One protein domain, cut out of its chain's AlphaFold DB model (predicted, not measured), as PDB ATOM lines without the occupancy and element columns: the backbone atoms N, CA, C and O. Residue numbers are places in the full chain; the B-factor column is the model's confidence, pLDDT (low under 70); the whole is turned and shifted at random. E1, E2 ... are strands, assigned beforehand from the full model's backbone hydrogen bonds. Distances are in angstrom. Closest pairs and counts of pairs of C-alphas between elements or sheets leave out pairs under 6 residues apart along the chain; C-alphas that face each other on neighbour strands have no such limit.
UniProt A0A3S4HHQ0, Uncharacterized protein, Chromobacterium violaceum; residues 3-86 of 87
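Overview. This is residues 3 to 86 of the 87 residues of an uncharacterized protein of Chromobacterium violaceum (UniProt A0A3S4HHQ0). A strongly twisted sheet of five strands, E3 to E7, folds back and forth as a meander, each strand the antiparallel neighbour of the one before, and a separate hairpin of E1 and E2 lies over part of one face, near the start of E6. The two C-alphas farthest apart are in the turns of two hairpins, Asn 10 between E1 and E2 and Asn 49 between E4 and E5. The 84 printed residues have no named helix and seven named strands, E1 to E7 in chain order; the class is all strand, and the sheet's order is E3, E4, E5, E6, E7, antiparallel throughout. The whole is compact, with a radius of gyration of the C-alphas of 12.9 A and spans of 38 by 28 by 28 A.

Along the chain. E4, residues 39 to 47, is 24.3 A long, and E5, residues 50 to 58, is 25.5 A. E3 is residues 31 to 36, 16.7 A; E6 is 64 to 69, 14.0 A; E7 is 72 to 75, 10.1 A, ending at C-alpha 75 (400.485, 328.693, 402.936). E1, residues 3 to 8, 15.4 A, begins at C-alpha 3 (390.823, 325.021, 401.536); E2, residues 11 to 17, is 18.5 A.

Arrangement. In the hairpin E4 and E5, N 45 and O 52 are 2.8 A apart, within hydrogen-bond range. So are N 34 and O 42 of E3 and E4, 2.8 A, N 57 and O 66 of E5 and E6, 2.9 A, and N 74 and O 67 of E7 and E6, 2.8 A. E1 and E2 are antiparallel at 146 degrees, with N 13 and O 6 at 2.8 A. The closest C-alphas of E2 and E6, Asn 14 and Ile 64, are 6.8 A apart. E1 and E7 are apart.

Size, cuts and confidence. The C-alphas farthest apart, of Asn 10 and Asn 49, are 38.9 A apart. The printed part has no cut, and its one long link, E2 to E3, has 13 residues. Confidence is under 70 at 21 residues, among them 17 to 29 and 47 to 50.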
ATOM      1  N   HIS A   3     391.496 324.481 400.363       71.81
ATOM      2  CA  HIS A   3     390.823 325.021 401.536       71.81
ATOM      3  C   HIS A   3     390.159 326.334 401.144       71.81
ATOM      4  O   HIS A   3     390.777 327.160 400.468       71.81
ATOM      5  N   ARG A   4     388.918 326.540 401.582       72.75
ATOM      6  CA  ARG A   4     388.162 327.762 401.347       72.75
ATOM      7  C   ARG A   4     387.833 328.431 402.669       72.75
ATOM      8  O   ARG A   4     387.362 327.804 403.608       72.75
ATOM      9  N   LEU A   5     388.017 329.740 402.694       76.88
ATOM     10  CA  LEU A   5     387.529 330.600 403.757       76.88
ATOM     11  C   LEU A   5     386.391 331.447 403.182       76.88
ATOM     12  O   LEU A   5     386.496 331.946 402.063       76.88
ATOM     13  N   TYR A   6     385.278 331.579 403.899       71.50
ATOM     14  CA  TYR A   6     384.201 332.489 403.497       71.50
ATOM     15  C   TYR A   6     383.401 332.987 404.696       71.50
ATOM     16  O   TYR A   6     383.431 332.404 405.778       71.50
ATOM     17  N   TYR A   7     382.666 334.082 404.500       65.69
ATOM     18  CA  TYR A   7     381.746 334.597 405.508       65.69
ATOM     19  C   TYR A   7     380.429 333.825 405.509       65.69
ATOM     20  O   TYR A   7     379.746 333.729 404.491       65.69
ATOM     21  N   ARG A   8     380.018 333.356 406.687       70.06
ATOM     22  CA  ARG A   8     378.678 332.816 406.935       70.06
ATOM     23  C   ARG A   8     378.182 333.322 408.279       70.06
ATOM     24  O   ARG A   8     378.850 333.113 409.283       70.06
ATOM     25  N   ALA A   9     377.011 333.959 408.303       70.94
ATOM     26  CA  ALA A   9     376.401 334.493 409.528       70.94
ATOM     27  C   ALA A   9     377.377 335.349 410.371       70.94
ATOM     28  O   ALA A   9     377.566 335.103 411.559       70.94
ATOM     29  N   ASN A  10     378.018 336.338 409.735       67.88
ATOM     30  CA  ASN A  10     378.955 337.289 410.357       67.88
ATOM     31  C   ASN A  10     380.239 336.686 410.955       67.88
ATOM     32  O   ASN A  10     380.930 337.355 411.718       67.88
ATOM     33  N   ARG A  11     380.598 335.454 410.586       68.62
ATOM     34  CA  ARG A  11     381.882 334.842 410.950       68.62
ATOM     35  C   ARG A  11     382.590 334.276 409.729       68.62
ATOM     36  O   ARG A  11     381.939 333.820 408.790       68.62
ATOM     37  N   LEU A  12     383.919 334.281 409.778       71.69
ATOM     38  CA  LEU A  12     384.746 333.513 408.855       71.69
ATOM     39  C   LEU A  12     384.600 332.027 409.195       71.69
ATOM     40  O   LEU A  12     384.692 331.632 410.356       71.69
ATOM     41  N   VAL A  13     384.326 331.216 408.181       78.12
ATOM     42  CA  VAL A  13     384.176 329.768 408.295       78.12
ATOM     43  C   VAL A  13     385.209 329.110 407.394       78.12
ATOM     44  O   VAL A  13     385.264 329.395 406.199       78.12
ATOM     45  N   ASN A  14     386.024 328.245 407.999       78.12
ATOM     46  CA  ASN A  14     386.928 327.347 407.291       78.12
ATOM     47  C   ASN A  14     386.110 326.184 406.720       78.12
ATOM     48  O   ASN A  14     385.406 325.502 407.467       78.12
ATOM     49  N   GLU A  15     386.215 325.954 405.419       78.19
ATOM     50  CA  GLU A  15     385.586 324.838 404.719       78.19
ATOM     51  C   GLU A  15     386.624 324.133 403.855       78.19
ATOM     52  O   GLU A  15     387.399 324.755 403.124       78.19
ATOM     53  N   TRP A  16     386.645 322.809 403.936       76.12
ATOM     54  CA  TRP A  16     387.473 322.018 403.040       76.12
ATOM     55  C   TRP A  16     386.773 321.820 401.722       76.12
ATOM     56  O   TRP A  16     385.561 321.655 401.670       76.12
ATOM     57  N   MET A  17     387.568 321.799 400.664       67.81
ATOM     58  CA  MET A  17     387.105 321.492 399.330       67.81
ATOM     59  C   MET A  17     387.779 320.199 398.885       67.81
ATOM     60  O   MET A  17     388.999 320.015 398.986       67.81
ATOM     61  N   THR A  18     386.966 319.287 398.371       66.88
ATOM     62  CA  THR A  18     387.438 318.098 397.664       66.88
ATOM     63  C   THR A  18     388.275 318.510 396.442       66.88
ATOM     64  O   THR A  18     388.274 319.670 396.024       66.88
ATOM     65  N   ARG A  19     388.996 317.570 395.812       61.22
ATOM     66  CA  ARG A  19     389.803 317.871 394.605       61.22
ATOM     67  C   ARG A  19     388.987 318.440 393.436       61.22
ATOM     68  O   ARG A  19     389.572 319.058 392.558       61.22
ATOM     69  N   SER A  20     387.671 318.231 393.414       62.50
ATOM     70  CA  SER A  20     386.762 318.816 392.422       62.50
ATOM     71  C   SER A  20     386.338 320.251 392.757       62.50
ATOM     72  O   SER A  20     385.542 320.835 392.026       62.50
ATOM     73  N   GLY A  21     386.843 320.831 393.851       62.34
ATOM     74  CA  GLY A  21     386.477 322.175 394.285       62.34
ATOM     75  C   GLY A  21     385.048 322.262 394.818       62.34
ATOM     76  O   GLY A  21     384.436 323.320 394.729       62.34
ATOM     77  N   GLN A  22     384.501 321.159 395.338       67.88
ATOM     78  CA  GLN A  22     383.190 321.110 395.990       67.88
ATOM     79  C   GLN A  22     383.351 320.833 397.483       67.88
ATOM     80  O   GLN A  22     384.284 320.122 397.875       67.88
ATOM     81  N   ALA A  23     382.438 321.363 398.296       68.50
ATOM     82  CA  ALA A  23     382.374 321.019 399.710       68.50
ATOM     83  C   ALA A  23     382.126 319.500 399.864       68.50
ATOM     84  O   ALA A  23     381.357 318.937 399.077       68.50
ATOM     85  N   PRO A  24     382.782 318.828 400.824       69.00
ATOM     86  CA  PRO A  24     382.538 317.422 401.114       69.00
ATOM     87  C   PRO A  24     381.065 317.204 401.482       69.00
ATOM     88  O   PRO A  24     380.453 318.017 402.181       69.00
ATOM     89  N   GLY A  25     380.484 316.120 400.968       67.62
ATOM     90  CA  GLY A  25     379.126 315.702 401.317       67.62
ATOM     91  C   GLY A  25     379.047 315.179 402.754       67.62
ATOM     92  O   GLY A  25     380.067 314.934 403.389       67.62
ATOM     93  N   ALA A  26     377.829 314.974 403.263       64.25
ATOM     94  CA  ALA A  26     377.615 314.453 404.617       64.25
ATOM     95  C   ALA A  26     378.222 313.053 404.844       64.25
ATOM     96  O   ALA A  26     378.560 312.737 405.977       64.25
ATOM     97  N   ASP A  27     378.391 312.272 403.772       62.91
ATOM     98  CA  ASP A  27     378.992 310.930 403.781       62.91
ATOM     99  C   ASP A  27     380.472 310.936 403.341       62.91
ATOM    100  O   ASP A  27     381.057 309.892 403.042       62.91
ATOM    101  N   ASP A  28     381.086 312.118 403.204       68.00
ATOM    102  CA  ASP A  28     382.503 312.250 402.861       68.00
ATOM    103  C   ASP A  28     383.350 312.255 404.141       68.00
ATOM    104  O   ASP A  28     383.956 313.252 404.536       68.00
ATOM    105  N   ASP A  29     383.402 311.088 404.786       63.78
ATOM    106  CA  ASP A  29     384.124 310.835 406.044       63.78
ATOM    107  C   ASP A  29     385.654 310.922 405.887       63.78
ATOM    108  O   ASP A  29     386.420 310.746 406.835       63.78
ATOM    109  N   ARG A  30     386.129 311.193 404.668       72.44
ATOM    110  CA  ARG A  30     387.548 311.167 404.309       72.44
ATOM    111  C   ARG A  30     388.316 312.356 404.847       72.44
ATOM    112  O   ARG A  30     389.541 312.306 404.828       72.44
ATOM    113  N   VAL A  31     387.650 313.428 405.275       76.44
ATOM    114  CA  VAL A  31     388.312 314.643 405.761       76.44
ATOM    115  C   VAL A  31     387.632 315.159 407.019       76.44
ATOM    116  O   VAL A  31     386.491 315.611 406.990       76.44
ATOM    117  N   ARG A  32     388.369 315.178 408.130       78.69
ATOM    118  CA  ARG A  32     387.892 315.701 409.412       78.69
ATOM    119  C   ARG A  32     388.777 316.829 409.914       78.69
ATOM    120  O   ARG A  32     389.995 316.683 409.985       78.69
ATOM    121  N   LEU A  33     388.153 317.914 410.367       81.31
ATOM    122  CA  LEU A  33     388.838 318.943 411.143       81.31
ATOM    123  C   LEU A  33     388.840 318.637 412.631       81.31
ATOM    124  O   LEU A  33     387.806 318.322 413.217       81.31
ATOM    125  N   VAL A  34     390.003 318.804 413.247       85.31
ATOM    126  CA  VAL A  34     390.200 318.678 414.686       85.31
ATOM    127  C   VAL A  34     390.427 320.065 415.268       85.31
ATOM    128  O   VAL A  34     391.333 320.792 414.852       85.31
ATOM    129  N   TYR A  35     389.597 320.425 416.244       84.94
ATOM    130  CA  TYR A  35     389.652 321.710 416.930       84.94
ATOM    131  C   TYR A  35     390.191 321.538 418.351       84.94
ATOM    132  O   TYR A  35     389.756 320.649 419.080       84.94
ATOM    133  N   ALA A  36     391.107 322.415 418.750       84.12
ATOM    134  CA  ALA A  36     391.636 322.506 420.105       84.12
ATOM    135  C   ALA A  36     391.747 323.984 420.502       84.12
ATOM    136  O   ALA A  36     392.092 324.827 419.678       84.12
ATOM    137  N   ALA A  37     391.412 324.310 421.755       84.12
ATOM    138  CA  ALA A  37     391.440 325.684 422.272       84.12
ATOM    139  C   ALA A  37     390.701 326.716 421.381       84.12
ATOM    140  O   ALA A  37     391.122 327.861 421.249       84.12
ATOM    141  N   GLY A  38     389.600 326.304 420.742       81.19
ATOM    142  CA  GLY A  38     388.787 327.173 419.881       81.19
ATOM    143  C   GLY A  38     389.349 327.425 418.477       81.19
ATOM    144  O   GLY A  38     388.725 328.158 417.717       81.19
ATOM    145  N   SER A  39     390.475 326.808 418.108       83.69
ATOM    146  CA  SER A  39     391.084 326.927 416.777       83.69
ATOM    147  C   SER A  39     391.277 325.564 416.119       83.69
ATOM    148  O   SER A  39     391.296 324.526 416.785       83.69
ATOM    149  N   CYS A  40     391.381 325.547 414.792       86.62
ATOM    150  CA  CYS A  40     391.672 324.324 414.058       86.62
ATOM    151  C   CYS A  40     393.143 323.939 414.263       86.62
ATOM    152  O   CYS A  40     394.031 324.695 413.888       86.62
ATOM    153  N   ALA A  41     393.392 322.778 414.866       87.81
ATOM    154  CA  ALA A  41     394.740 322.296 415.164       87.81
ATOM    155  C   ALA A  41     395.254 321.307 414.110       87.81
ATOM    156  O   ALA A  41     396.452 321.256 413.832       87.81
ATOM    157  N   ALA A  42     394.356 320.515 413.519       88.44
ATOM    158  CA  ALA A  42     394.723 319.524 412.520       88.44
ATOM    159  C   ALA A  42     393.578 319.220 411.549       88.44
ATOM    160  O   ALA A  42     392.399 319.389 411.867       88.44
ATOM    161  N   GLN A  43     393.949 318.692 410.390       86.56
ATOM    162  CA  GLN A  43     393.069 317.993 409.464       86.56
ATOM    163  C   GLN A  43     393.511 316.538 409.417       86.56
ATOM    164  O   GLN A  43     394.696 316.245 409.268       86.56
ATOM    165  N   VAL A  44     392.555 315.629 409.523       84.81
ATOM    166  CA  VAL A  44     392.773 314.197 409.370       84.81
ATOM    167  C   VAL A  44     392.145 313.771 408.054       84.81
ATOM    168  O   VAL A  44     390.955 313.992 407.845       84.81
ATOM    169  N   ASN A  45     392.957 313.189 407.179       78.00
ATOM    170  CA  ASN A  45     392.537 312.628 405.907       78.00
ATOM    171  C   ASN A  45     392.526 311.103 406.009       78.00
ATOM    172  O   ASN A  45     393.586 310.489 406.126       78.00
ATOM    173  N   GLU A  46     391.350 310.489 405.958       73.94
ATOM    174  CA  GLU A  46     391.200 309.036 405.944       73.94
ATOM    175  C   GLU A  46     391.144 308.533 404.496       73.94
ATOM    176  O   GLU A  46     390.243 308.861 403.722       73.94
ATOM    177  N   GLY A  47     392.156 307.757 404.105       64.75
ATOM    178  CA  GLY A  47     392.227 307.082 402.813       64.75
ATOM    179  C   GLY A  47     392.323 305.568 402.980       64.75
ATOM    180  O   GLY A  47     392.680 305.066 404.042       64.75
ATOM    181  N   GLY A  48     392.063 304.818 401.905       56.66
ATOM    182  CA  GLY A  48     392.088 303.345 401.918       56.66
ATOM    183  C   GLY A  48     393.421 302.703 402.342       56.66
ATOM    184  O   GLY A  48     393.440 301.518 402.650       56.66
ATOM    185  N   ASN A  49     394.510 303.480 402.409       60.06
ATOM    186  CA  ASN A  49     395.836 303.038 402.861       60.06
ATOM    187  C   ASN A  49     396.239 303.593 404.245       60.06
ATOM    188  O   ASN A  49     397.394 303.449 404.637       60.06
ATOM    189  N   GLY A  50     395.325 304.238 404.979       65.94
ATOM    190  CA  GLY A  50     395.575 304.782 406.315       65.94
ATOM    191  C   GLY A  50     395.137 306.237 406.488       65.94
ATOM    192  O   GLY A  50     394.640 306.885 405.566       65.94
ATOM    193  N   SER A  51     395.327 306.739 407.706       73.75
ATOM    194  CA  SER A  51     394.999 308.109 408.093       73.75
ATOM    195  C   SER A  51     396.245 308.992 408.026       73.75
ATOM    196  O   SER A  51     397.274 308.659 408.618       73.75
ATOM    197  N   VAL A  52     396.165 310.111 407.306       77.81
ATOM    198  CA  VAL A  52     397.226 311.126 407.242       77.81
ATOM    199  C   VAL A  52     396.758 312.368 407.984       77.81
ATOM    200  O   VAL A  52     395.712 312.932 407.666       77.81
ATOM    201  N   ALA A  53     397.537 312.805 408.972       83.44
ATOM    202  CA  ALA A  53     397.267 314.027 409.717       83.44
ATOM    203  C   ALA A  53     398.141 315.174 409.201       83.44
ATOM    204  O   ALA A  53     399.363 315.046 409.113       83.44
ATOM    205  N   ALA A  54     397.505 316.303 408.907       87.56
ATOM    206  CA  ALA A  54     398.166 317.556 408.596       87.56
ATOM    207  C   ALA A  54     397.958 318.547 409.748       87.56
ATOM    208  O   ALA A  54     396.834 318.722 410.225       87.56
ATOM    209  N   LEU A  55     399.031 319.204 410.188       90.56
ATOM    210  CA  LEU A  55     398.961 320.250 411.211       90.56
ATOM    211  C   LEU A  55     398.482 321.560 410.586       90.56
ATOM    212  O   LEU A  55     398.896 321.900 409.475       90.56
ATOM    213  N   MET A  56     397.635 322.291 411.308       90.44
ATOM    214  CA  MET A  56     397.068 323.561 410.855       90.44
ATOM    215  C   MET A  56     397.669 324.726 411.634       90.44
ATOM    216  O   MET A  56     397.775 324.680 412.858       90.44
ATOM    217  N   GLY A  57     398.034 325.786 410.918       90.38
ATOM    218  CA  GLY A  57     398.320 327.088 411.505       90.38
ATOM    219  C   GLY A  57     397.118 328.002 411.334       90.38
ATOM    220  O   GLY A  57     396.628 328.172 410.216       90.38
ATOM    221  N   THR A  58     396.652 328.602 412.428       89.62
ATOM    222  CA  THR A  58     395.536 329.555 412.416       89.62
ATOM    223  C   THR A  58     395.959 330.952 412.852       89.62
ATOM    224  O   THR A  58     396.849 331.104 413.687       89.62
ATOM    225  N   ASP A  59     395.296 331.976 412.315       87.69
ATOM    226  CA  ASP A  59     395.433 333.355 412.793       87.69
ATOM    227  C   ASP A  59     394.618 333.615 414.081       87.69
ATOM    228  O   ASP A  59     393.899 332.748 414.581       87.69
ATOM    229  N   GLY A  60     394.689 334.841 414.614       84.00
ATOM    230  CA  GLY A  60     393.939 335.250 415.813       84.00
ATOM    231  C   GLY A  60     392.410 335.267 415.655       84.00
ATOM    232  O   GLY A  60     391.706 335.507 416.633       84.00
ATOM    233  N   LYS A  61     391.883 335.028 414.447       83.50
ATOM    234  CA  LYS A  61     390.448 334.896 414.151       83.50
ATOM    235  C   LYS A  61     390.039 333.438 413.904       83.50
ATOM    236  O   LYS A  61     388.868 333.182 413.631       83.50
ATOM    237  N   GLY A  62     390.979 332.495 414.004       82.50
ATOM    238  CA  GLY A  62     390.754 331.074 413.753       82.50
ATOM    239  C   GLY A  62     390.759 330.692 412.270       82.50
ATOM    240  O   GLY A  62     390.365 329.573 411.942       82.50
ATOM    241  N   SER A  63     391.187 331.578 411.367       85.56
ATOM    242  CA  SER A  63     391.317 331.287 409.932       85.56
ATOM    243  C   SER A  63     392.534 330.397 409.698       85.56
ATOM    244  O   SER A  63     393.609 330.715 410.203       85.56
ATOM    245  N   ILE A  64     392.410 329.316 408.924       87.88
ATOM    246  CA  ILE A  64     393.553 328.462 408.566       87.88
ATOM    247  C   ILE A  64     394.435 329.206 407.560       87.88
ATOM    248  O   ILE A  64     393.997 329.481 406.449       87.88
ATOM    249  N   VAL A  65     395.677 329.511 407.935       89.44
ATOM    250  CA  VAL A  65     396.660 330.251 407.118       89.44
ATOM    251  C   VAL A  65     397.850 329.393 406.689       89.44
ATOM    252  O   VAL A  65     398.606 329.772 405.793       89.44
ATOM    253  N   SER A  66     398.017 328.211 407.279       90.00
ATOM    254  CA  SER A  66     398.991 327.227 406.813       90.00
ATOM    255  C   SER A  66     398.560 325.796 407.110       90.00
ATOM    256  O   SER A  66     397.795 325.530 408.035       90.00
ATOM    257  N   GLN A  67     399.088 324.876 406.310       89.88
ATOM    258  CA  GLN A  67     398.943 323.435 406.449       89.88
ATOM    259  C   GLN A  67     400.324 322.791 406.312       89.88
ATOM    260  O   GLN A  67     401.053 323.112 405.375       89.88
ATOM    261  N   VAL A  68     400.674 321.867 407.207       89.00
ATOM    262  CA  VAL A  68     401.907 321.072 407.114       89.00
ATOM    263  C   VAL A  68     401.563 319.592 407.032       89.00
ATOM    264  O   VAL A  68     400.955 319.044 407.951       89.00
ATOM    265  N   GLU A  69     401.979 318.939 405.950       86.75
ATOM    266  CA  GLU A  69     401.771 317.510 405.697       86.75
ATOM    267  C   GLU A  69     403.040 316.915 405.076       86.75
ATOM    268  O   GLU A  69     403.614 317.493 404.155       86.75
ATOM    269  N   GLY A  70     403.518 315.774 405.588       82.75
ATOM    270  CA  GLY A  70     404.672 315.076 405.001       82.75
ATOM    271  C   GLY A  70     405.955 315.918 404.910       82.75
ATOM    272  O   GLY A  70     406.743 315.738 403.985       82.75
ATOM    273  N   GLY A  71     406.149 316.872 405.829       82.62
ATOM    274  CA  GLY A  71     407.294 317.791 405.826       82.62
ATOM    275  C   GLY A  71     407.203 318.939 404.812       82.62
ATOM    276  O   GLY A  71     408.135 319.732 404.722       82.62
ATOM    277  N   GLN A  72     406.098 319.056 404.074       85.50
ATOM    278  CA  GLN A  72     405.822 320.166 403.164       85.50
ATOM    279  C   GLN A  72     404.831 321.139 403.805       85.50
ATOM    280  O   GLN A  72     403.846 320.717 404.411       85.50
ATOM    281  N   ALA A  73     405.082 322.440 403.653       88.06
ATOM    282  CA  ALA A  73     404.192 323.494 404.125       88.06
ATOM    283  C   ALA A  73     403.460 324.148 402.945       88.06
ATOM    284  O   ALA A  73     404.083 324.604 401.987       88.06
ATOM    285  N   LYS A  74     402.131 324.224 403.035       87.50
ATOM    286  CA  LYS A  74     401.276 325.036 402.163       87.50
ATOM    287  C   LYS A  74     400.816 326.257 402.952       87.50
ATOM    288  O   LYS A  74     400.349 326.127 404.081       87.50
ATOM    289  N   HIS A  75     400.940 327.434 402.352       88.31
ATOM    290  CA  HIS A  75     400.485 328.693 402.936       88.31
ATOM    291  C   HIS A  75     399.257 329.205 402.194       88.31
ATOM    292  O   HIS A  75     399.141 329.044 400.977       88.31
ATOM    293  N   TYR A  76     398.354 329.832 402.938       85.44
ATOM    294  CA  TYR A  76     397.148 330.444 402.410       85.44
ATOM    295  C   TYR A  76     397.142 331.930 402.749       85.44
ATOM    296  O   TYR A  76     397.416 332.323 403.881       85.44
ATOM    297  N   ALA A  77     396.799 332.747 401.758       83.81
ATOM    298  CA  ALA A  77     396.585 334.172 401.927       83.81
ATOM    299  C   ALA A  77     395.119 334.492 401.641       83.81
ATOM    300  O   ALA A  77     394.518 333.947 400.711       83.81
ATOM    301  N   TYR A  78     394.549 335.374 402.456       83.00
ATOM    302  CA  TYR A  78     393.169 335.811 402.323       83.00
ATOM    303  C   TYR A  78     393.092 337.329 402.381       83.00
ATOM    304  O   TYR A  78     393.816 337.980 403.136       83.00
ATOM    305  N   THR A  79     392.155 337.896 401.631       83.56
ATOM    306  CA  THR A  79     391.725 339.276 401.848       83.56
ATOM    307  C   THR A  79     391.063 339.404 403.228       83.56
ATOM    308  O   THR A  79     390.616 338.403 403.798       83.56
ATOM    309  N   PRO A  80     390.890 340.628 403.762       79.88
ATOM    310  CA  PRO A  80     390.164 340.842 405.019       79.88
ATOM    311  C   PRO A  80     388.736 340.264 405.033       79.88
ATOM    312  O   PRO A  80     388.172 340.015 406.100       79.88
ATOM    313  N   TYR A  81     388.167 340.037 403.844       78.44
ATOM    314  CA  TYR A  81     386.833 339.481 403.637       78.44
ATOM    315  C   TYR A  81     386.835 337.964 403.371       78.44
ATOM    316  O   TYR A  81     385.811 337.399 403.000       78.44
ATOM    317  N   GLY A  82     387.967 337.286 403.568       74.44
ATOM    318  CA  GLY A  82     388.074 335.831 403.467       74.44
ATOM    319  C   GLY A  82     388.227 335.292 402.045       74.44
ATOM    320  O   GLY A  82     388.287 334.084 401.866       74.44
ATOM    321  N   HIS A  83     388.342 336.142 401.023       78.00
ATOM    322  CA  HIS A  83     388.633 335.653 399.675       78.00
ATOM    323  C   HIS A  83     390.081 335.192 399.596       78.00
ATOM    324  O   HIS A  83     390.973 335.966 399.934       78.00
ATOM    325  N   GLN A  84     390.314 333.963 399.131       74.94
ATOM    326  CA  GLN A  84     391.669 333.475 398.905       74.94
ATOM    327  C   GLN A  84     392.344 334.361 397.857       74.94
ATOM    328  O   GLN A  84     391.864 334.480 396.730       74.94
ATOM    329  N   SER A  85     393.433 335.007 398.250       71.94
ATOM    330  CA  SER A  85     394.318 335.708 397.335       71.94
ATOM    331  C   SER A  85     395.426 334.747 396.930       71.94
ATOM    332  O   SER A  85     395.989 334.054 397.781       71.94
ATOM    333  N   SER A  86     395.751 334.697 395.640       58.16
ATOM    334  CA  SER A  86     397.030 334.114 395.237       58.16
ATOM    335  C   SER A  86     398.167 334.924 395.874       58.16
ATOM    336  O   SER A  86     398.004 336.140 396.031       58.16
TER     337      SER A  86